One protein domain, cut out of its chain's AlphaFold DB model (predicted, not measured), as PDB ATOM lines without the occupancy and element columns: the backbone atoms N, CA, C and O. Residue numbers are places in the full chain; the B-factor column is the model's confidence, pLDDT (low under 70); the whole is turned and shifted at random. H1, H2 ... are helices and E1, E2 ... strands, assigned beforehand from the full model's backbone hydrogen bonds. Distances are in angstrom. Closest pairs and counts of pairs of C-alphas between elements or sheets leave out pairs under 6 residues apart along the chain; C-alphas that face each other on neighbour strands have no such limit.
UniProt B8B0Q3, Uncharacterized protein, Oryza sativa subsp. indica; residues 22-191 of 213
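This is residues 22 to 191 of the 213 residues of an uncharacterized protein of Oryza sativa subsp. indica (UniProt B8B0Q3). Three four-stranded antiparallel sheets stand partly face to face like three blades of an open propeller, with E1, E5 and E9 at its inner side and E4, E8 and E12 spread out at its rim. Beyond the third blade a long link, residues 133 to 156, leads out to one long helix, H1, which comes back so that its residues 176 to 182 only graze that blade; residues 155 to 162, of which 157 to 162 belong to H1, stick out free. The printed part has 170 residues, with twelve named strands followed by one named helix; each sheet, in the orders E1 E2 E3 E4, E5 E6 E7 E8 and E9 E10 E11 E12, is a meander, each strand the antiparallel neighbour of the one before. The class is mixed, helices and strands. The whole is only just compact, close to loose, with a radius of gyration of the C-alphas of 18.2 A and spans of 52 by 43 by 31 A.

One sheet holds E5, residues 60 to 66, 17.0 A long, E6, residues 69 to 74, 16.0 A, E7, residues 77 to 82, 16.4 A, and E8, residues 85 to 90, 14.9 A. Before it in the chain come E1, residues 22 to 25, 10.1 A, E2, residues 28 to 35, 22.1 A and the longest strand by residues, E3, residues 38 to 43, 17.2 A, and E4, residues 48 to 52, 11.5 A. After it come E9, residues 97 to 103, 16.9 A, E10, residues 106 to 111, 16.7 A, E11, residues 116 to 120, 13.6 A, and E12, residues 129 to 132, 7.2 A. H1, residues 157 to 182, is 37.7 A long. C-alpha 22 is at (206.438, 151.579, 154.038), C-alpha 60 at (200.280, 166.855, 155.639) and C-alpha 182 at (204.462, 153.932, 180.895).

The sheet E5 E6 E7 E8 is strongly twisted, and its edge strands are E5 and E8. E5 and E6 form a hairpin, antiparallel at 166 degrees, with N 64 and O 71 3.0 A apart, within hydrogen-bond range; E7 and E8 form another at 151 degrees, with N 80 and O 88 at 2.8 A. This sheet and the sheet E9 E10 E11 E12 are face to face in a stack of sheets, three or more sheets face to face in turn, with 9.4 A between the centres of the facing parts. E5 and E9 touch; their closest C-alphas, those of Ala 62 and Ile 99, are 5.7 A apart. E9 and E10 form a hairpin, with N 101 and O 108 at 2.8 A. E11 and E12 are antiparallel at 163 degrees, with N 130 and O 118 at 3.1 A. The sheet E1 E2 E3 E4 also stands face to face with E5 E6 E7 E8, at 10.0 A between the facing parts. E2 and E5 touch, with Ser 34 and Ile 60 as closest C-alphas, 6.6 A apart. E2 and E3 form a hairpin, with N 33 and O 40 at 2.8 A. E4 and E8 are apart, and so are E8 and E12. In H1 every O i to N i+4 pair is within hydrogen-bond range. The closest C-alphas of H1 and E12, those of Ala 182 and Gly 131, are 6.9 A apart.

The C-alphas of Ser 124 and His 155 are the two farthest apart, at 53.9 A. The printed part has no cut, and the link from E12 to H1, 24 residues, is long. The mean pLDDT of the printed part is 70.7; residue 114 and residues 122 to 191 are under 70, and the mean of H1 is 49.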
ATOM      1  N   VAL A  22     206.438 152.892 154.691       89.19
ATOM      2  CA  VAL A  22     206.438 151.579 154.038       89.19
ATOM      3  C   VAL A  22     205.778 150.572 154.959       89.19
ATOM      4  O   VAL A  22     206.152 150.464 156.126       89.19
ATOM      5  N   GLN A  23     204.849 149.796 154.420       87.38
ATOM      6  CA  GLN A  23     204.206 148.706 155.137       87.38
ATOM      7  C   GLN A  23     204.129 147.455 154.272       87.38
ATOM      8  O   GLN A  23     203.924 147.525 153.061       87.38
ATOM      9  N   ARG A  24     204.281 146.288 154.898       88.06
ATOM     10  CA  ARG A  24     204.112 144.993 154.240       88.06
ATOM     11  C   ARG A  24     202.800 144.367 154.694       88.06
ATOM     12  O   ARG A  24     202.563 144.247 155.893       88.06
ATOM     13  N   LEU A  25     201.970 143.955 153.742       86.38
ATOM     14  CA  LEU A  25     200.711 143.265 153.993       86.38
ATOM     15  C   LEU A  25     200.747 141.917 153.263       86.38
ATOM     16  O   LEU A  25     200.573 141.833 152.048       86.38
ATOM     17  N   GLY A  26     201.033 140.855 154.017       86.75
ATOM     18  CA  GLY A  26     201.238 139.516 153.465       86.75
ATOM     19  C   GLY A  26     202.454 139.462 152.534       86.75
ATOM     20  O   GLY A  26     203.597 139.665 152.961       86.75
ATOM     21  N   THR A  27     202.205 139.174 151.257       88.50
ATOM     22  CA  THR A  27     203.242 139.086 150.214       88.50
ATOM     23  C   THR A  27     203.530 140.439 149.565       88.50
ATOM     24  O   THR A  27     204.622 140.639 149.034       88.50
ATOM     25  N   GLU A  28     202.581 141.372 149.627       89.88
ATOM     26  CA  GLU A  28     202.690 142.671 148.970       89.88
ATOM     27  C   GLU A  28     203.266 143.732 149.910       89.88
ATOM     28  O   GLU A  28     203.059 143.717 151.126       89.88
ATOM     29  N   THR A  29     203.992 144.682 149.327       92.31
ATOM     30  CA  THR A  29     204.519 145.844 150.042       92.31
ATOM     31  C   THR A  29     203.860 147.089 149.475       92.31
ATOM     32  O   THR A  29     203.758 147.246 148.258       92.31
ATOM     33  N   PHE A  30     203.426 147.976 150.359       91.12
ATOM     34  CA  PHE A  30     202.786 149.235 150.026       91.12
ATOM     35  C   PHE A  30     203.606 150.402 150.566       91.12
ATOM     36  O   PHE A  30     204.185 150.329 151.652       91.12
ATOM     37  N   VAL A  31     203.621 151.501 149.818       93.06
ATOM     38  CA  VAL A  31     204.220 152.770 150.236       93.06
ATOM     39  C   VAL A  31     203.131 153.829 150.274       93.06
ATOM     40  O   VAL A  31     202.493 154.100 149.257       93.06
ATOM     41  N   ALA A  32     202.943 154.447 151.435       93.00
ATOM     42  CA  ALA A  32     202.093 155.613 151.617       93.00
ATOM     43  C   ALA A  32     202.922 156.897 151.499       93.00
ATOM     44  O   ALA A  32     203.946 157.063 152.169       93.00
ATOM     45  N   VAL A  33     202.470 157.813 150.648       93.00
ATOM     46  CA  VAL A  33     203.169 159.048 150.293       93.00
ATOM     47  C   VAL A  33     202.240 160.245 150.441       93.00
ATOM     48  O   VAL A  33     201.057 160.172 150.110       93.00
ATOM     49  N   SER A  34     202.783 161.374 150.900       92.56
ATOM     50  CA  SER A  34     202.040 162.633 150.937       92.56
ATOM     51  C   SER A  34     202.108 163.378 149.599       92.56
ATOM     52  O   SER A  34     203.176 163.554 149.003       92.56
ATOM     53  N   VAL A  35     200.955 163.879 149.169       92.56
ATOM     54  CA  VAL A  35     200.744 164.672 147.950       92.56
ATOM     55  C   VAL A  35     200.204 166.050 148.347       92.56
ATOM     56  O   VAL A  35     199.237 166.586 147.811       92.56
ATOM     57  N   GLY A  36     200.807 166.629 149.386       90.81
ATOM     58  CA  GLY A  36     200.472 167.953 149.894       90.81
ATOM     59  C   GLY A  36     199.328 167.886 150.894       90.81
ATOM     60  O   GLY A  36     199.577 167.697 152.080       90.81
ATOM     61  N   LYS A  37     198.088 168.082 150.434       92.12
ATOM     62  CA  LYS A  37     196.881 168.006 151.283       92.12
ATOM     63  C   LYS A  37     196.219 166.628 151.277       92.12
ATOM     64  O   LYS A  37     195.378 166.362 152.117       92.12
ATOM     65  N   ALA A  38     196.585 165.764 150.339       92.06
ATOM     66  CA  ALA A  38     196.097 164.392 150.259       92.06
ATOM     67  C   ALA A  38     197.269 163.414 150.376       92.06
ATOM     68  O   ALA A  38     198.435 163.818 150.344       92.06
ATOM     69  N   PHE A  39     196.964 162.127 150.491       92.94
ATOM     70  CA  PHE A  39     197.955 161.056 150.474       92.94
ATOM     71  C   PHE A  39     197.588 159.996 149.442       92.94
ATOM     72  O   PHE A  39     196.413 159.776 149.156       92.94
ATOM     73  N   HIS A  40     198.594 159.315 148.913       93.62
ATOM     74  CA  HIS A  40     198.451 158.193 147.996       93.62
ATOM     75  C   HIS A  40     199.133 156.959 148.575       93.62
ATOM     76  O   HIS A  40     200.131 157.073 149.287       93.62
ATOM     77  N   VAL A  41     198.624 155.780 148.239       93.56
ATOM     78  CA  VAL A  41     199.249 154.499 148.569       93.56
ATOM     79  C   VAL A  41     199.534 153.757 147.275       93.56
ATOM     80  O   VAL A  41     198.632 153.522 146.469       93.56
ATOM     81  N   TYR A  42     200.791 153.382 147.093       93.44
ATOM     82  CA  TYR A  42     201.281 152.669 145.922       93.44
ATOM     83  C   TYR A  42     201.672 151.241 146.292       93.44
ATOM     84  O   TYR A  42     202.186 151.003 147.383       93.44
ATOM     85  N   ASN A  43     201.479 150.296 145.374       94.00
ATOM     86  CA  ASN A  43     202.054 148.955 145.491       94.00
ATOM     87  C   ASN A  43     203.520 148.995 145.035       94.00
ATOM     88  O   ASN A  43     203.796 149.393 143.909       94.00
ATOM     89  N   CYS A  44     204.464 148.554 145.862       91.38
ATOM     90  CA  CYS A  44     205.896 148.574 145.549       91.38
ATOM     91  C   CYS A  44     206.300 147.681 144.371       91.38
ATOM     92  O   CYS A  44     207.322 147.949 143.751       91.38
ATOM     93  N   ALA A  45     205.541 146.625 144.061       90.75
ATOM     94  CA  ALA A  45     205.910 145.672 143.016       90.75
ATOM     95  C   ALA A  45     205.836 146.287 141.611       90.75
ATOM     96  O   ALA A  45     206.666 145.984 140.759       90.75
ATOM     97  N   LYS A  46     204.838 147.146 141.367       92.19
ATOM     98  CA  LYS A  46     204.602 147.791 140.059       92.19
ATOM     99  C   LYS A  46     204.482 149.316 140.130       92.19
ATOM    100  O   LYS A  46     204.270 149.949 139.108       92.19
ATOM    101  N   LEU A  47     204.576 149.902 141.327       91.56
ATOM    102  CA  LEU A  47     204.303 151.319 141.613       91.56
ATOM    103  C   LEU A  47     202.916 151.790 141.153       91.56
ATOM    104  O   LEU A  47     202.690 152.971 140.897       91.56
ATOM    105  N   ASN A  48     201.956 150.867 141.105       93.12
ATOM    106  CA  ASN A  48     200.572 151.185 140.781       93.12
ATOM    107  C   ASN A  48     199.918 151.927 141.948       93.12
ATOM    108  O   ASN A  48     200.092 151.535 143.104       93.12
ATOM    109  N   LEU A  49     199.144 152.969 141.643       91.94
ATOM    110  CA  LEU A  49     198.335 153.683 142.627       91.94
ATOM    111  C   LEU A  49     197.168 152.789 143.063       91.94
ATOM    112  O   LEU A  49     196.295 152.476 142.259       91.94
ATOM    113  N   VAL A  50     197.170 152.378 144.327       92.19
ATOM    114  CA  VAL A  50     196.160 151.477 144.902       92.19
ATOM    115  C   VAL A  50     195.079 152.266 145.615       92.19
ATOM    116  O   VAL A  50     193.896 151.973 145.477       92.19
ATOM    117  N   LEU A  51     195.486 153.271 146.387       92.12
ATOM    118  CA  LEU A  51     194.570 154.049 147.198       92.12
ATOM    119  C   LEU A  51     194.919 155.523 147.146       92.12
ATOM    120  O   LEU A  51     196.081 155.915 147.037       92.12
ATOM    121  N   SER A  52     193.891 156.341 147.301       92.06
ATOM    122  CA  SER A  52     194.063 157.752 147.559       92.06
ATOM    123  C   SER A  52     193.151 158.241 148.648       92.06
ATOM    124  O   SER A  52     191.938 158.070 148.569       92.06
ATOM    125  N   GLY A  53     193.745 158.976 149.573       90.75
ATOM    126  CA  GLY A  53     193.018 159.733 150.566       90.75
ATOM    127  C   GLY A  53     192.298 160.956 149.990       90.75
ATOM    128  O   GLY A  53     192.651 161.422 148.896       90.75
ATOM    129  N   PRO A  54     191.317 161.481 150.739       91.50
ATOM    130  CA  PRO A  54     190.666 162.758 150.464       91.50
ATOM    131  C   PRO A  54     191.603 163.948 150.732       91.50
ATOM    132  O   PRO A  54     192.708 163.796 151.263       91.50
ATOM    133  N   GLN A  55     191.164 165.155 150.364       91.06
ATOM    134  CA  GLN A  55     191.897 166.381 150.679       91.06
ATOM    135  C   GLN A  55     191.650 166.814 152.125       91.06
ATOM    136  O   GLN A  55     190.522 167.098 152.520       91.06
ATOM    137  N   LEU A  56     192.728 166.919 152.895       91.94
ATOM    138  CA  LEU A  56     192.726 167.481 154.239       91.94
ATOM    139  C   LEU A  56     192.722 169.018 154.197       91.94
ATOM    140  O   LEU A  56     193.213 169.626 153.236       91.94
ATOM    141  N   PRO A  57     192.230 169.683 155.259       92.31
ATOM    142  CA  PRO A  57     192.152 171.144 155.302       92.31
ATOM    143  C   PRO A  57     193.537 171.813 155.260       92.31
ATOM    144  O   PRO A  57     193.705 172.875 154.652       92.31
ATOM    145  N   LYS A  58     194.554 171.181 155.865       93.44
ATOM    146  CA  LYS A  58     195.945 171.664 155.910       93.44
ATOM    147  C   LYS A  58     196.889 170.674 155.219       93.44
ATOM    148  O   LYS A  58     196.543 169.526 154.962       93.44
ATOM    149  N   LYS A  59     198.107 171.132 154.916       92.81
ATOM    150  CA  LYS A  59     199.166 170.290 154.342       92.81
ATOM    151  C   LYS A  59     199.605 169.219 155.350       92.81
ATOM    152  O   LYS A  59     199.841 169.538 156.518       92.81
ATOM    153  N   ILE A  60     199.761 167.987 154.873       93.62
ATOM    154  CA  ILE A  60     200.280 166.855 155.639       93.62
ATOM    155  C   ILE A  60     201.758 167.100 155.951       93.62
ATOM    156  O   ILE A  60     202.520 167.517 155.075       93.62
ATOM    157  N   ARG A  61     202.156 166.867 157.202       91.25
ATOM    158  CA  ARG A  61     203.541 167.028 157.683       91.25
ATOM    159  C   ARG A  61     204.215 165.710 158.027       91.25
ATOM    160  O   ARG A  61     205.406 165.572 157.782       91.25
ATOM    161  N   ALA A  62     203.462 164.770 158.582       90.12
ATOM    162  CA  ALA A  62     203.937 163.439 158.919       90.12
ATOM    163  C   ALA A  62     202.877 162.410 158.532       90.12
ATOM    164  O   ALA A  62     201.676 162.699 158.548       90.12
ATOM    165  N   LEU A  63     203.336 161.223 158.153       92.00
ATOM    166  CA  LEU A  63     202.495 160.169 157.611       92.00
ATOM    167  C   LEU A  63     202.983 158.828 158.151       92.00
ATOM    168  O   LEU A  63     204.176 158.538 158.119       92.00
ATOM    169  N   ALA A  64     202.057 158.019 158.647       91.44
ATOM    170  CA  ALA A  64     202.323 156.668 159.115       91.44
ATOM    171  C   ALA A  64     201.257 155.719 158.570       91.44
ATOM    172  O   ALA A  64     200.101 156.098 158.394       91.44
ATOM    173  N   SER A  65     201.640 154.477 158.298       90.62
ATOM    174  CA  SER A  65     200.733 153.445 157.804       90.62
ATOM    175  C   SER A  65     200.848 152.186 158.650       90.62
ATOM    176  O   SER A  65     201.938 151.825 159.102       90.62
ATOM    177  N   TYR A  66     199.707 151.561 158.921       88.31
ATOM    178  CA  TYR A  66     199.619 150.321 159.675       88.31
ATOM    179  C   TYR A  66     198.416 149.494 159.213       88.31
ATOM    180  O   TYR A  66     197.267 149.816 159.522       88.31
ATOM    181  N   LYS A  67     198.674 148.374 158.532       87.38
ATOM    182  CA  LYS A  67     197.636 147.498 157.961       87.38
ATOM    183  C   LYS A  67     196.675 148.315 157.073       87.38
ATOM    184  O   LYS A  67     197.111 148.975 156.136       87.38
ATOM    185  N   ASP A  68     195.378 148.286 157.376       87.94
ATOM    186  CA  ASP A  68     194.346 149.057 156.675       87.94
ATOM    187  C   ASP A  68     194.246 150.520 157.139       87.94
ATOM    188  O   ASP A  68     193.446 151.281 156.589       87.94
ATOM    189  N   TYR A  69     195.014 150.919 158.157       90.31
ATOM    190  CA  TYR A  69     194.979 152.264 158.714       90.31
ATOM    191  C   TYR A  69     196.090 153.142 158.148       90.31
ATOM    192  O   TYR A  69     197.253 152.745 158.059       90.31
ATOM    193  N   THR A  70     195.728 154.369 157.797       93.12
ATOM    194  CA  THR A  70     196.666 155.424 157.416       93.12
ATOM    195  C   THR A  70     196.456 156.621 158.327       93.12
ATOM    196  O   THR A  70     195.341 157.110 158.481       93.12
ATOM    197  N   PHE A  71     197.538 157.093 158.929       93.56
ATOM    198  CA  PHE A  71     197.552 158.223 159.844       93.56
ATOM    199  C   PHE A  71     198.228 159.395 159.148       93.56
ATOM    200  O   PHE A  71     199.374 159.288 158.702       93.56
ATOM    201  N   ALA A  72     197.520 160.514 159.057       94.62
ATOM    202  CA  ALA A  72     198.030 161.730 158.448       94.62
ATOM    203  C   ALA A  72     197.977 162.870 159.464       94.62
ATOM    204  O   ALA A  72     196.897 163.314 159.854       94.62
ATOM    205  N   ALA A  73     199.145 163.364 159.869       94.00
ATOM    206  CA  ALA A  73     199.244 164.569 160.680       94.00
ATOM    207  C   ALA A  73     199.184 165.806 159.782       94.00
ATOM    208  O   ALA A  73     200.017 165.974 158.881       94.00
ATOM    209  N   TYR A  74     198.235 166.695 160.054       93.56
ATOM    210  CA  TYR A  74     198.067 167.960 159.351       93.56
ATOM    211  C   TYR A  74     197.959 169.104 160.368       93.56
ATOM    212  O   TYR A  74     196.987 169.260 161.099       93.56
ATOM    213  N   GLY A  75     198.984 169.954 160.423       90.19
ATOM    214  CA  GLY A  75     199.062 170.953 161.490       90.19
ATOM    215  C   GLY A  75     199.174 170.279 162.861       90.19
ATOM    216  O   GLY A  75     200.143 169.561 163.075       90.19
ATOM    217  N   SER A  76     198.210 170.546 163.741       91.44
ATOM    218  CA  SER A  76     198.091 170.040 165.118       91.44
ATOM    219  C   SER A  76     197.223 168.788 165.253       91.44
ATOM    220  O   SER A  76     197.151 168.185 166.318       91.44
ATOM    221  N   ASP A  77     196.549 168.386 164.180       93.44
ATOM    222  CA  ASP A  77     195.573 167.306 164.237       93.44
ATOM    223  C   ASP A  77     196.089 166.087 163.476       93.44
ATOM    224  O   ASP A  77     196.873 166.195 162.523       93.44
ATOM    225  N   ILE A  78     195.619 164.912 163.879       93.12
ATOM    226  CA  ILE A  78     195.913 163.638 163.226       93.12
ATOM    227  C   ILE A  78     194.601 163.076 162.701       93.12
ATOM    228  O   ILE A  78     193.703 162.765 163.477       93.12
ATOM    229  N   ALA A  79     194.486 162.913 161.387       94.12
ATOM    230  CA  ALA A  79     193.378 162.174 160.797       94.12
ATOM    231  C   ALA A  79     193.738 160.691 160.689       94.12
ATOM    232  O   ALA A  79     194.800 160.325 160.172       94.12
ATOM    233  N   VAL A  80     192.818 159.851 161.150       92.81
ATOM    234  CA  VAL A  80     192.882 158.397 161.054       92.81
ATOM    235  C   VAL A  80     191.959 157.949 159.936       92.81
ATOM    236  O   VAL A  80     190.737 158.097 160.007       92.81
ATOM    237  N   PHE A  81     192.554 157.359 158.912       92.75
ATOM    238  CA  PHE A  81     191.844 156.787 157.784       92.75
ATOM    239  C   PHE A  81     191.870 155.273 157.881       92.75
ATOM    240  O   PHE A  81     192.928 154.687 158.111       92.75
ATOM    241  N   LYS A  82     190.728 154.632 157.652       91.38
ATOM    242  CA  LYS A  82     190.659 153.207 157.340       91.38
ATOM    243  C   LYS A  82     190.418 153.102 155.844       91.38
ATOM    244  O   LYS A  82     189.337 153.428 155.363       91.38
ATOM    245  N   ARG A  83     191.439 152.683 155.096       87.88
ATOM    246  CA  ARG A  83     191.471 152.801 153.630       87.88
ATOM    247  C   ARG A  83     191.270 154.262 153.192       87.88
ATOM    248  O   ARG A  83     192.183 155.063 153.365       87.88
ATOM    249  N   THR A  84     190.123 154.596 152.606       88.94
ATOM    250  CA  THR A  84     189.766 155.949 152.143       88.94
ATOM    251  C   THR A  84     188.907 156.715 153.138       88.94
ATOM    252  O   THR A  84     188.812 157.937 153.039       88.94
ATOM    253  N   ASP A  85     188.307 156.015 154.096       88.69
ATOM    254  CA  ASP A  85     187.270 156.580 154.945       88.69
ATOM    255  C   ASP A  85     187.906 157.157 156.203       88.69
ATOM    256  O   ASP A  85     188.660 156.480 156.913       88.69
ATOM    257  N   GLN A  86     187.622 158.428 156.473       89.75
ATOM    258  CA  GLN A  86     188.069 159.080 157.695       89.75
ATOM    259  C   GLN A  86     187.231 158.563 158.859       89.75
ATOM    260  O   GLN A  86     186.029 158.807 158.921       89.75
ATOM    261  N   VAL A  87     187.869 157.840 159.774       89.19
ATOM    262  CA  VAL A  87     187.191 157.252 160.935       89.19
ATOM    263  C   VAL A  87     187.150 158.251 162.079       89.19
ATOM    264  O   VAL A  87     186.119 158.418 162.722       89.19
ATOM    265  N   VAL A  88     188.281 158.905 162.348       88.31
ATOM    266  CA  VAL A  88     188.408 159.822 163.480       88.31
ATOM    267  C   VAL A  88     189.499 160.860 163.245       88.31
ATOM    268  O   VAL A  88     190.451 160.631 162.499       88.31
ATOM    269  N   THR A  89     189.351 161.999 163.913       90.12
ATOM    270  CA  THR A  89     190.383 163.024 164.045       90.12
ATOM    271  C   THR A  89     190.800 163.136 165.503       90.12
ATOM    272  O   THR A  89     189.959 163.300 166.382       90.12
ATOM    273  N   TRP A  90     192.103 163.073 165.754       88.69
ATOM    274  CA  TRP A  90     192.699 163.327 167.057       88.69
ATOM    275  C   TRP A  90     193.246 164.751 167.103       88.69
ATOM    276  O   TRP A  90     194.101 165.114 166.296       88.69
ATOM    277  N   SER A  91     192.763 165.546 168.054       87.19
ATOM    278  CA  SER A  91     193.113 166.960 168.213       87.19
ATOM    279  C   SER A  91     193.450 167.250 169.675       87.19
ATOM    280  O   SER A  91     192.591 167.657 170.457       87.19
ATOM    281  N   LYS A  92     194.697 166.978 170.063       82.12
ATOM    282  CA  LYS A  92     195.209 167.283 171.413       82.12
ATOM    283  C   LYS A  92     196.465 168.133 171.406       82.12
ATOM    284  O   LYS A  92     196.734 168.841 172.368       82.12
ATOM    285  N   HIS A  93     197.235 168.056 170.332       81.44
ATOM    286  CA  HIS A  93     198.422 168.868 170.207       81.44
ATOM    287  C   HIS A  93     198.030 170.334 170.056       81.44
ATOM    288  O   HIS A  93     197.143 170.674 169.278       81.44
ATOM    289  N   GLU A  94     198.702 171.203 170.798       83.31
ATOM    290  CA  GLU A  94     198.574 172.649 170.616       83.31
ATOM    291  C   GLU A  94     199.419 173.118 169.420       83.31
ATOM    292  O   GLU A  94     199.077 174.067 168.713       83.31
ATOM    293  N   GLU A  95     200.520 172.411 169.153       85.62
ATOM    294  CA  GLU A  95     201.493 172.753 168.125       85.62
ATOM    295  C   GLU A  95     201.444 171.827 166.918       85.62
ATOM    296  O   GLU A  95     200.694 170.858 166.850       85.62
ATOM    297  N   LYS A  96     202.256 172.151 165.908       89.38
ATOM    298  CA  LYS A  96     202.348 171.326 164.706       89.38
ATOM    299  C   LYS A  96     203.090 170.027 165.005       89.38
ATOM    300  O   LYS A  96     204.230 170.046 165.473       89.38
ATOM    301  N   ILE A  97     202.496 168.929 164.570       87.50
ATOM    302  CA  ILE A  97     203.065 167.593 164.666       87.50
ATOM    303  C   ILE A  97     204.131 167.432 163.582       87.50
ATOM    304  O   ILE A  97     203.928 167.788 162.411       87.50
ATOM    305  N   ASN A  98     205.284 166.900 163.973       84.75
ATOM    306  CA  ASN A  98     206.413 166.678 163.073       84.75
ATOM    307  C   ASN A  98     206.749 165.197 162.888       84.75
ATOM    308  O   ASN A  98     207.293 164.827 161.851       84.75
ATOM    309  N   ILE A  99     206.424 164.352 163.868       83.62
ATOM    310  CA  ILE A  99     206.727 162.918 163.835       83.62
ATOM    311  C   ILE A  99     205.459 162.138 164.171       83.62
ATOM    312  O   ILE A  99     204.766 162.452 165.137       83.62
ATOM    313  N   LEU A 100     205.191 161.106 163.375       85.81
ATOM    314  CA  LEU A 100     204.230 160.051 163.672       85.81
ATOM    315  C   LEU A 100     204.953 158.714 163.587       85.81
ATOM    316  O   LEU A 100     205.611 158.435 162.583       85.81
ATOM    317  N   TYR A 101     204.817 157.891 164.617       84.69
ATOM    318  CA  TYR A 101     205.453 156.586 164.675       84.69
ATOM    319  C   TYR A 101     204.451 155.508 165.101       84.69
ATOM    320  O   TYR A 101     203.935 155.560 166.219       84.69
ATOM    321  N   PRO A 102     204.157 154.529 164.230       83.75
ATOM    322  CA  PRO A 102     203.294 153.418 164.582       83.75
ATOM    323  C   PRO A 102     204.058 152.365 165.391       83.75
ATOM    324  O   PRO A 102     205.115 151.892 164.976       83.75
ATOM    325  N   PHE A 103     203.496 151.961 166.530       78.38
ATOM    326  CA  PHE A 103     204.061 150.960 167.427       78.38
ATOM    327  C   PHE A 103     202.981 149.982 167.911       78.38
ATOM    328  O   PHE A 103     202.207 150.277 168.818       78.38
ATOM    329  N   GLY A 104     202.933 148.788 167.312       75.75
ATOM    330  CA  GLY A 104     201.972 147.748 167.693       75.75
ATOM    331  C   GLY A 104     200.519 148.192 167.495       75.75
ATOM    332  O   GLY A 104     200.041 148.277 166.364       75.75
ATOM    333  N   GLU A 105     199.817 148.445 168.597       75.88
ATOM    334  CA  GLU A 105     198.431 148.948 168.615       75.88
ATOM    335  C   GLU A 105     198.329 150.426 169.021       75.88
ATOM    336  O   GLU A 105     197.232 150.971 169.147       75.88
ATOM    337  N   TYR A 106     199.481 151.083 169.152       81.50
ATOM    338  CA  TYR A 106     199.605 152.479 169.530       81.50
ATOM    339  C   TYR A 106     200.238 153.309 168.416       81.50
ATOM    340  O   TYR A 106     201.039 152.818 167.618       81.50
ATOM    341  N   ILE A 107     199.909 154.595 168.389       82.88
ATOM    342  CA  ILE A 107     200.589 155.606 167.584       82.88
ATOM    343  C   ILE A 107     201.235 156.605 168.531       82.88
ATOM    344  O   ILE A 107     200.575 157.138 169.418       82.88
ATOM    345  N   LEU A 108     202.517 156.873 168.317       84.44
ATOM    346  CA  LEU A 108     203.225 157.965 168.963       84.44
ATOM    347  C   LEU A 108     203.201 159.176 168.041       84.44
ATOM    348  O   LEU A 108     203.526 159.066 166.855       84.44
ATOM    349  N   SER A 109     202.857 160.331 168.584       82.75
ATOM    350  CA  SER A 109     202.927 161.605 167.878       82.75
ATOM    351  C   SER A 109     203.787 162.582 168.656       82.75
ATOM    352  O   SER A 109     203.693 162.643 169.878       82.75
ATOM    353  N   ALA A 110     204.627 163.343 167.954       81.44
ATOM    354  CA  ALA A 110     205.482 164.349 168.572       81.44
ATOM    355  C   ALA A 110     205.374 165.710 167.879       81.44
ATOM    356  O   ALA A 110     205.443 165.807 166.644       81.44
ATOM    357  N   ASP A 111     205.265 166.754 168.695       80.88
ATOM    358  CA  ASP A 111     205.223 168.151 168.266       80.88
ATOM    359  C   ASP A 111     206.599 168.768 168.061       80.88
ATOM    360  O   ASP A 111     207.609 168.295 168.580       80.88
ATOM    361  N   ILE A 112     206.621 169.916 167.379       78.06
ATOM    362  CA  ILE A 112     207.814 170.770 167.261       78.06
ATOM    363  C   ILE A 112     208.347 171.214 168.637       78.06
ATOM    364  O   ILE A 112     209.557 171.365 168.787       78.06
ATOM    365  N   LYS A 113     207.479 171.392 169.645       74.06
ATOM    366  CA  LYS A 113     207.885 171.730 171.024       74.06
ATOM    367  C   LYS A 113     208.424 170.533 171.825       74.06
ATOM    368  O   LYS A 113     208.940 170.735 172.917       74.06
ATOM    369  N   GLY A 114     208.330 169.308 171.299       68.19
ATOM    370  CA  GLY A 114     208.778 168.094 171.992       68.19
ATOM    371  C   GLY A 114     207.722 167.421 172.874       68.19
ATOM    372  O   GLY A 114     208.054 166.493 173.606       68.19
ATOM    373  N   ASN A 115     206.455 167.841 172.793       74.50
ATOM    374  CA  ASN A 115     205.348 167.143 173.448       74.50
ATOM    375  C   ASN A 115     205.053 165.841 172.700       74.50
ATOM    376  O   ASN A 115     204.913 165.860 171.473       74.50
ATOM    377  N   VAL A 116     204.958 164.730 173.430       77.81
ATOM    378  CA  VAL A 116     204.708 163.398 172.865       77.81
ATOM    379  C   VAL A 116     203.422 162.829 173.445       77.81
ATOM    380  O   VAL A 116     203.261 162.801 174.662       77.81
ATOM    381  N   PHE A 117     202.537 162.328 172.583       78.94
ATOM    382  CA  PHE A 117     201.302 161.662 172.997       78.94
ATOM    383  C   PHE A 117     201.213 160.249 172.426       78.94
ATOM    384  O   PHE A 117     201.703 159.967 171.328       78.94
ATOM    385  N   ILE A 118     200.575 159.364 173.195       81.38
ATOM    386  CA  ILE A 118     200.337 157.964 172.832       81.38
ATOM    387  C   ILE A 118     198.846 157.759 172.580       81.38
ATOM    388  O   ILE A 118     198.022 157.947 173.476       81.38
ATOM    389  N   TRP A 119     198.513 157.326 171.369       80.62
ATOM    390  CA  TRP A 119     197.143 157.093 170.920       80.62
ATOM    391  C   TRP A 119     196.882 155.608 170.752       80.62
ATOM    392  O   TRP A 119     197.656 154.934 170.074       80.62
ATOM    393  N   SER A 120     195.774 155.103 171.294       78.44
ATOM    394  CA  SER A 120     195.279 153.772 170.937       78.44
ATOM    395  C   SER A 120     194.243 153.859 169.816       78.44
ATOM    396  O   SER A 120     193.268 154.611 169.911       78.44
ATOM    397  N   PHE A 121     194.440 153.064 168.761       75.44
ATOM    398  CA  PHE A 121     193.490 152.940 167.647       75.44
ATOM    399  C   PHE A 121     192.725 151.605 167.646       75.44
ATOM    400  O   PHE A 121     191.873 151.392 166.781       75.44
ATOM    401  N   ARG A 122     193.000 150.701 168.601       67.88
ATOM    402  CA  ARG A 122     192.247 149.453 168.818       67.88
ATOM    403  C   ARG A 122     191.818 149.318 170.280       67.88
ATOM    404  O   ARG A 122     192.627 149.497 171.179       67.88
ATOM    405  N   GLY A 123     190.550 148.973 170.516       55.50
ATOM    406  CA  GLY A 123     190.006 148.719 171.857       55.50
ATOM    407  C   GLY A 123     188.544 149.148 172.011       55.50
ATOM    408  O   GLY A 123     187.965 149.711 171.084       55.50
ATOM    409  N   SER A 124     187.956 148.876 173.182       39.91
ATOM    410  CA  SER A 124     186.568 149.219 173.545       39.91
ATOM    411  C   SER A 124     186.308 150.725 173.669       39.91
ATOM    412  O   SER A 124     185.156 151.143 173.694       39.91
ATOM    413  N   GLU A 125     187.368 151.538 173.690       47.09
ATOM    414  CA  GLU A 125     187.313 153.000 173.677       47.09
ATOM    415  C   GLU A 125     188.401 153.547 172.738       47.09
ATOM    416  O   GLU A 125     189.472 153.963 173.195       47.09
ATOM    417  N   PRO A 126     188.191 153.505 171.410       51.50
ATOM    418  CA  PRO A 126     189.105 154.173 170.493       51.50
ATOM    419  C   PRO A 126     189.195 155.652 170.900       51.50
ATOM    420  O   PRO A 126     188.172 156.256 171.222       51.50
ATOM    421  N   ASN A 127     190.400 156.236 170.864       53.44
ATOM    422  CA  ASN A 127     190.684 157.666 171.112       53.44
ATOM    423  C   ASN A 127     191.008 158.100 172.550       53.44
ATOM    424  O   ASN A 127     191.074 159.303 172.810       53.44
ATOM    425  N   LYS A 128     191.281 157.177 173.479       49.72
ATOM    426  CA  LYS A 128     191.931 157.565 174.739       49.72
ATOM    427  C   LYS A 128     193.419 157.831 174.515       49.72
ATOM    428  O   LYS A 128     194.121 157.032 173.891       49.72
ATOM    429  N   VAL A 129     193.895 158.954 175.049       56.53
ATOM    430  CA  VAL A 129     195.329 159.172 175.240       56.53
ATOM    431  C   VAL A 129     195.753 158.325 176.423       56.53
ATOM    432  O   VAL A 129     195.227 158.488 177.518       56.53
ATOM    433  N   VAL A 130     196.640 157.369 176.168       51.88
ATOM    434  CA  VAL A 130     197.004 156.336 177.151       51.88
ATOM    435  C   VAL A 130     198.082 156.837 178.115       51.88
ATOM    436  O   VAL A 130     198.207 156.322 179.217       51.88
ATOM    437  N   GLY A 131     198.818 157.884 177.740       51.47
ATOM    438  CA  GLY A 131     199.806 158.520 178.601       51.47
ATOM    439  C   GLY A 131     200.139 159.927 178.125       51.47
ATOM    440  O   GLY A 131     200.216 160.189 176.921       51.47
ATOM    441  N   GLU A 132     200.315 160.823 179.089       42.91
ATOM    442  CA  GLU A 132     200.708 162.217 178.904       42.91
ATOM    443  C   GLU A 132     202.011 162.452 179.654       42.91
ATOM    444  O   GLU A 132     202.197 161.948 180.760       42.91
ATOM    445  N   HIS A 133     202.918 163.214 179.055       40.41
ATOM    446  CA  HIS A 133     204.116 163.674 179.740       40.41
ATOM    447  C   HIS A 133     204.283 165.162 179.423       40.41
ATOM    448  O   HIS A 133     204.750 165.522 178.342       40.41
ATOM    449  N   GLU A 134     203.795 166.012 180.337       34.78
ATOM    450  CA  GLU A 134     203.744 167.478 180.185       34.78
ATOM    451  C   GLU A 134     205.101 168.151 180.419       34.78
ATOM    452  O   GLU A 134     205.416 169.159 179.788       34.78
ATOM    453  N   GLU A 135     205.962 167.564 181.252       33.69
ATOM    454  CA  GLU A 135     207.377 167.908 181.226       33.69
ATOM    455  C   GLU A 135     207.999 167.169 180.059       33.69
ATOM    456  O   GLU A 135     208.096 165.935 180.081       33.69
ATOM    457  N   GLY A 136     208.336 167.950 179.028       30.19
ATOM    458  CA  GLY A 136     208.821 167.483 177.748       30.19
ATOM    459  C   GLY A 136     209.606 166.194 177.896       30.19
ATOM    460  O   GLY A 136     210.681 166.159 178.501       30.19
ATOM    461  N   LEU A 137     209.101 165.142 177.258       35.72
ATOM    462  CA  LEU A 137     209.976 164.127 176.718       35.72
ATOM    463  C   LEU A 137     210.838 164.825 175.645       35.72
ATOM    464  O   LEU A 137     210.827 164.475 174.468       35.72
ATOM    465  N   ALA A 138     211.782 165.653 176.097       32.19
ATOM    466  CA  ALA A 138     213.158 165.271 175.920       32.19
ATOM    467  C   ALA A 138     213.282 163.808 176.391       32.19
ATOM    468  O   ALA A 138     213.922 163.485 177.390       32.19
ATOM    469  N   LEU A 139     212.762 162.873 175.575       34.50
ATOM    470  CA  LEU A 139     213.604 161.806 175.103       34.50
ATOM    471  C   LEU A 139     214.940 162.511 174.940       34.50
ATOM    472  O   LEU A 139     215.074 163.398 174.091       34.50
ATOM    473  N   ARG A 140     215.882 162.240 175.842       31.11
ATOM    474  CA  ARG A 140     217.290 162.511 175.608       31.11
ATOM    475  C   ARG A 140     217.640 161.655 174.389       31.11
ATOM    476  O   ARG A 140     218.327 160.650 174.499       31.11
ATOM    477  N   LEU A 141     217.102 162.042 173.229       32.69
ATOM    478  CA  LEU A 141     217.314 161.512 171.894       32.69
ATOM    479  C   LEU A 141     218.800 161.616 171.562       32.69
ATOM    480  O   LEU A 141     219.277 160.931 170.673       32.69
ATOM    481  N   TYR A 142     219.540 162.389 172.358       34.69
ATOM    482  CA  TYR A 142     220.977 162.347 172.465       34.69
ATOM    483  C   TYR A 142     221.388 162.479 173.932       34.69
ATOM    484  O   TYR A 142     221.675 163.565 174.420       34.69
ATOM    485  N   SER A 143     221.450 161.367 174.657       31.06
ATOM    486  CA  SER A 143     222.465 161.242 175.698       31.06
ATOM    487  C   SER A 143     223.489 160.254 175.170       31.06
ATOM    488  O   SER A 143     223.255 159.052 175.045       31.06
ATOM    489  N   ARG A 144     224.642 160.815 174.806       37.50
ATOM    490  CA  ARG A 144     225.878 160.113 174.444       37.50
ATOM    491  C   ARG A 144     226.304 159.111 175.538       37.50
ATOM    492  O   ARG A 144     227.135 158.249 175.273       37.50
ATOM    493  N   ASP A 145     225.676 159.185 176.711       35.12
ATOM    494  CA  ASP A 145     225.943 158.406 177.917       35.12
ATOM    495  C   ASP A 145     225.347 156.987 177.876       35.12
ATOM    496  O   ASP A 145     225.718 156.156 178.700       35.12
ATOM    497  N   PHE A 146     224.458 156.679 176.916       34.62
ATOM    498  CA  PHE A 146     223.927 155.317 176.713       34.62
ATOM    499  C   PHE A 146     224.580 154.556 175.549       34.62
ATOM    500  O   PHE A 146     224.204 153.423 175.246       34.62
ATOM    501  N   LEU A 147     225.573 155.156 174.886       40.50
ATOM    502  CA  LEU A 147     226.440 154.398 173.993       40.50
ATOM    503  C   LEU A 147     227.318 153.494 174.872       40.50
ATOM    504  O   LEU A 147     227.879 153.992 175.851       40.50
ATOM    505  N   PRO A 148     227.508 152.200 174.548       39.00
ATOM    506  CA  PRO A 148     228.645 151.485 175.109       39.00
ATOM    507  C   PRO A 148     229.893 152.336 174.832       39.00
ATOM    508  O   PRO A 148     230.050 152.836 173.712       39.00
ATOM    509  N   LYS A 149     230.716 152.567 175.871       44.03
ATOM    510  CA  LYS A 149     231.990 153.306 175.773       44.03
ATOM    511  C   LYS A 149     232.728 152.880 174.506       44.03
ATOM    512  O   LYS A 149     232.658 151.701 174.163       44.03
ATOM    513  N   GLU A 150     233.383 153.838 173.839       42.62
ATOM    514  CA  GLU A 150     234.051 153.659 172.541       42.62
ATOM    515  C   GLU A 150     234.617 152.244 172.382       42.62
ATOM    516  O   GLU A 150     235.603 151.867 173.014       42.62
ATOM    517  N   GLN A 151     233.941 151.429 171.568       50.47
ATOM    518  CA  GLN A 151     234.506 150.162 171.140       50.47
ATOM    519  C   GLN A 151     235.589 150.520 170.129       50.47
ATOM    520  O   GLN A 151     235.321 151.261 169.184       50.47
ATOM    521  N   GLY A 152     236.816 150.071 170.402       55.88
ATOM    522  CA  GLY A 152     238.012 150.411 169.636       55.88
ATOM    523  C   GLY A 152     237.900 150.146 168.129       55.88
ATOM    524  O   GLY A 152     236.908 149.611 167.638       55.88
ATOM    525  N   GLN A 153     238.945 150.539 167.393       55.91
ATOM    526  CA  GLN A 153     239.000 150.525 165.926       55.91
ATOM    527  C   GLN A 153     238.322 149.296 165.291       55.91
ATOM    528  O   GLN A 153     238.704 148.146 165.506       55.91
ATOM    529  N   HIS A 154     237.316 149.552 164.452       56.03
ATOM    530  CA  HIS A 154     236.631 148.512 163.693       56.03
ATOM    531  C   HIS A 154     237.490 148.101 162.489       56.03
ATOM    532  O   HIS A 154     237.559 148.818 161.495       56.03
ATOM    533  N   HIS A 155     238.127 146.930 162.554       53.84
ATOM    534  CA  HIS A 155     239.025 146.439 161.494       53.84
ATOM    535  C   HIS A 155     238.307 145.971 160.206       53.84
ATOM    536  O   HIS A 155     238.962 145.582 159.243       53.84
ATOM    537  N   SER A 156     236.968 145.971 160.153       55.44
ATOM    538  CA  SER A 156     236.210 145.524 158.977       55.44
ATOM    539  C   SER A 156     234.848 146.214 158.865       55.44
ATOM    540  O   SER A 156     234.198 146.523 159.860       55.44
ATOM    541  N   TYR A 157     234.359 146.402 157.637       48.94
ATOM    542  CA  TYR A 157     233.039 146.986 157.373       48.94
ATOM    543  C   TYR A 157     231.895 146.173 158.008       48.94
ATOM    544  O   TYR A 157     230.928 146.737 158.519       48.94
ATOM    545  N   ARG A 158     232.026 144.840 158.060       44.94
ATOM    546  CA  ARG A 158     231.019 143.945 158.657       44.94
ATOM    547  C   ARG A 158     230.859 144.163 160.164       44.94
ATOM    548  O   ARG A 158     229.732 144.156 160.653       44.94
ATOM    549  N   SER A 159     231.952 144.383 160.897       48.72
ATOM    550  CA  SER A 159     231.880 144.654 162.340       48.72
ATOM    551  C   SER A 159     231.280 146.030 162.630       48.72
ATOM    552  O   SER A 159     230.563 146.189 163.613       48.72
ATOM    553  N   LEU A 160     231.469 146.991 161.725       55.66
ATOM    554  CA  LEU A 160     230.867 148.317 161.809       55.66
ATOM    555  C   LEU A 160     229.346 148.288 161.574       55.66
ATOM    556  O   LEU A 160     228.593 148.929 162.307       55.66
ATOM    557  N   VAL A 161     228.873 147.510 160.594       52.69
ATOM    558  CA  VAL A 161     227.431 147.318 160.342       52.69
ATOM    559  C   VAL A 161     226.758 146.597 161.510       52.69
ATOM    560  O   VAL A 161     225.688 147.015 161.949       52.69
ATOM    561  N   LEU A 162     227.397 145.564 162.063       51.53
ATOM    562  CA  LEU A 162     226.877 144.848 163.230       51.53
ATOM    563  C   LEU A 162     226.802 145.740 164.474       51.53
ATOM    564  O   LEU A 162     225.792 145.714 165.170       51.53
ATOM    565  N   ALA A 163     227.809 146.583 164.716       53.41
ATOM    566  CA  ALA A 163     227.783 147.542 165.821       53.41
ATOM    567  C   ALA A 163     226.682 148.609 165.651       53.41
ATOM    568  O   ALA A 163     226.050 149.010 166.630       53.41
ATOM    569  N   ARG A 164     226.413 149.053 164.414       56.06
ATOM    570  CA  ARG A 164     225.281 149.951 164.105       56.06
ATOM    571  C   ARG A 164     223.940 149.269 164.364       56.06
ATOM    572  O   ARG A 164     223.121 149.822 165.084       56.06
ATOM    573  N   LEU A 165     223.768 148.039 163.884       50.25
ATOM    574  CA  LEU A 165     222.551 147.255 164.112       50.25
ATOM    575  C   LEU A 165     222.298 146.985 165.599       50.25
ATOM    576  O   LEU A 165     221.172 147.128 166.057       50.25
ATOM    577  N   GLN A 166     223.332 146.638 166.371       49.25
ATOM    578  CA  GLN A 166     223.210 146.432 167.819       49.25
ATOM    579  C   GLN A 166     222.837 147.720 168.559       49.25
ATOM    580  O   GLN A 166     222.037 147.683 169.492       49.25
ATOM    581  N   ARG A 167     223.379 148.864 168.128       54.84
ATOM    582  CA  ARG A 167     223.031 150.186 168.664       54.84
ATOM    583  C   ARG A 167     221.578 150.552 168.363       54.84
ATOM    584  O   ARG A 167     220.861 150.958 169.275       54.84
ATOM    585  N   ASP A 168     221.141 150.375 167.122       51.59
ATOM    586  CA  ASP A 168     219.775 150.696 166.702       51.59
ATOM    587  C   ASP A 168     218.757 149.765 167.378       51.59
ATOM    588  O   ASP A 168     217.707 150.216 167.839       51.59
ATOM    589  N   LEU A 169     219.108 148.485 167.543       45.41
ATOM    590  CA  LEU A 169     218.309 147.506 168.278       45.41
ATOM    591  C   LEU A 169     218.206 147.852 169.768       45.41
ATOM    592  O   LEU A 169     217.109 147.835 170.316       45.41
ATOM    593  N   ALA A 170     219.307 148.227 170.426       46.09
ATOM    594  CA  ALA A 170     219.277 148.666 171.823       46.09
ATOM    595  C   ALA A 170     218.425 149.934 172.009       46.09
ATOM    596  O   ALA A 170     217.697 150.052 172.995       46.09
ATOM    597  N   CYS A 171     218.468 150.852 171.040       53.50
ATOM    598  CA  CYS A 171     217.647 152.060 171.031       53.50
ATOM    599  C   CYS A 171     216.153 151.721 170.900       53.50
ATOM    600  O   CYS A 171     215.330 152.212 171.675       53.50
ATOM    601  N   ALA A 172     215.805 150.809 169.987       49.94
ATOM    602  CA  ALA A 172     214.439 150.325 169.815       49.94
ATOM    603  C   ALA A 172     213.919 149.587 171.062       49.94
ATOM    604  O   ALA A 172     212.807 149.863 171.509       49.94
ATOM    605  N   VAL A 173     214.736 148.715 171.665       46.53
ATOM    606  CA  VAL A 173     214.391 147.958 172.882       46.53
ATOM    607  C   VAL A 173     214.213 148.883 174.087       46.53
ATOM    608  O   VAL A 173     213.278 148.710 174.869       46.53
ATOM    609  N   ALA A 174     215.069 149.897 174.240       47.91
ATOM    610  CA  ALA A 174     214.948 150.879 175.314       47.91
ATOM    611  C   ALA A 174     213.683 151.734 175.162       47.91
ATOM    612  O   ALA A 174     212.998 151.987 176.157       47.91
ATOM    613  N   MET A 175     213.338 152.136 173.935       51.25
ATOM    614  CA  MET A 175     212.080 152.834 173.668       51.25
ATOM    615  C   MET A 175     210.876 151.936 173.956       51.25
ATOM    616  O   MET A 175     209.972 152.347 174.679       51.25
ATOM    617  N   SER A 176     210.891 150.684 173.499       46.47
ATOM    618  CA  SER A 176     209.781 149.756 173.717       46.47
ATOM    619  C   SER A 176     209.597 149.369 175.189       46.47
ATOM    620  O   SER A 176     208.469 149.287 175.661       46.47
ATOM    621  N   ALA A 177     210.687 149.174 175.941       42.44
ATOM    622  CA  ALA A 177     210.632 148.844 177.365       42.44
ATOM    623  C   ALA A 177     210.096 150.010 178.208       42.44
ATOM    624  O   ALA A 177     209.382 149.793 179.180       42.44
ATOM    625  N   ARG A 178     210.398 151.256 177.828       49.00
ATOM    626  CA  ARG A 178     209.926 152.451 178.545       49.00
ATOM    627  C   ARG A 178     208.486 152.810 178.196       49.00
ATOM    628  O   ARG A 178     207.754 153.243 179.076       49.00
ATOM    629  N   VAL A 179     208.056 152.536 176.962       47.38
ATOM    630  CA  VAL A 179     206.636 152.554 176.578       47.38
ATOM    631  C   VAL A 179     205.859 151.472 177.336       47.38
ATOM    632  O   VAL A 179     204.768 151.741 177.824       47.38
ATOM    633  N   ALA A 180     206.436 150.278 177.511       42.00
ATOM    634  CA  ALA A 180     205.825 149.211 178.304       42.00
ATOM    635  C   ALA A 180     205.714 149.556 179.804       42.00
ATOM    636  O   ALA A 180     204.747 149.150 180.441       42.00
ATOM    637  N   ILE A 181     206.668 150.322 180.353       44.69
ATOM    638  CA  ILE A 181     206.620 150.841 181.733       44.69
ATOM    639  C   ILE A 181     205.584 151.968 181.875       44.69
ATOM    640  O   ILE A 181     204.915 152.041 182.894       44.69
ATOM    641  N   ALA A 182     205.422 152.826 180.863       47.25
ATOM    642  CA  ALA A 182     204.462 153.932 180.895       47.25
ATOM    643  C   ALA A 182     202.998 153.497 180.680       47.25
ATOM    644  O   ALA A 182     202.091 154.258 180.994       47.25
ATOM    645  N   ALA A 183     202.765 152.304 180.127       48.75
ATOM    646  CA  ALA A 183     201.433 151.808 179.776       48.75
ATOM    647  C   ALA A 183     200.855 150.770 180.761       48.75
ATOM    648  O   ALA A 183     199.827 150.184 180.449       48.75
ATOM    649  N   ASP A 184     201.512 150.521 181.901       44.12
ATOM    650  CA  ASP A 184     201.134 149.547 182.940       44.12
ATOM    651  C   ASP A 184     200.616 148.183 182.420       44.12
ATOM    652  O   ASP A 184     199.423 147.947 182.229       44.12
ATOM    653  N   GLY A 185     201.542 147.221 182.286       45.53
ATOM    654  CA  GLY A 185     201.218 145.784 182.333       45.53
ATOM    655  C   GLY A 185     201.582 144.931 181.115       45.53
ATOM    656  O   GLY A 185     201.266 143.742 181.089       45.53
ATOM    657  N   VAL A 186     202.267 145.470 180.106       43.75
ATOM    658  CA  VAL A 186     202.640 144.684 178.917       43.75
ATOM    659  C   VAL A 186     203.966 143.947 179.147       43.75
ATOM    660  O   VAL A 186     205.045 144.534 179.094       43.75
ATOM    661  N   THR A 187     203.900 142.633 179.384       39.34
ATOM    662  CA  THR A 187     205.085 141.760 179.492       39.34
ATOM    663  C   THR A 187     205.904 141.749 178.197       39.34
ATOM    664  O   THR A 187     205.341 141.785 177.100       39.34
ATOM    665  N   THR A 188     207.228 141.612 178.329       39.78
ATOM    666  CA  THR A 188     208.255 141.650 177.264       39.78
ATOM    667  C   THR A 188     207.986 140.759 176.043       39.78
ATOM    668  O   THR A 188     208.523 141.028 174.972       39.78
ATOM    669  N   PHE A 189     207.121 139.749 176.163       39.53
ATOM    670  CA  PHE A 189     206.683 138.882 175.064       39.53
ATOM    671  C   PHE A 189     205.853 139.585 173.974       39.53
ATOM    672  O   PHE A 189     205.776 139.075 172.862       39.53
ATOM    673  N   ASN A 190     205.276 140.762 174.241       37.34
ATOM    674  CA  ASN A 190     204.481 141.509 173.251       37.34
ATOM    675  C   ASN A 190     205.308 142.487 172.394       37.34
ATOM    676  O   ASN A 190     204.760 143.176 171.534       37.34
ATOM    677  N   LEU A 191     206.623 142.575 172.619       44.19
ATOM    678  CA  LEU A 191     207.513 143.532 171.961       44.19
ATOM    679  C   LEU A 191     208.277 142.863 170.811       44.19
ATOM    680  O   LEU A 191     209.502 142.775 170.832       44.19
TER     681      LEU A 191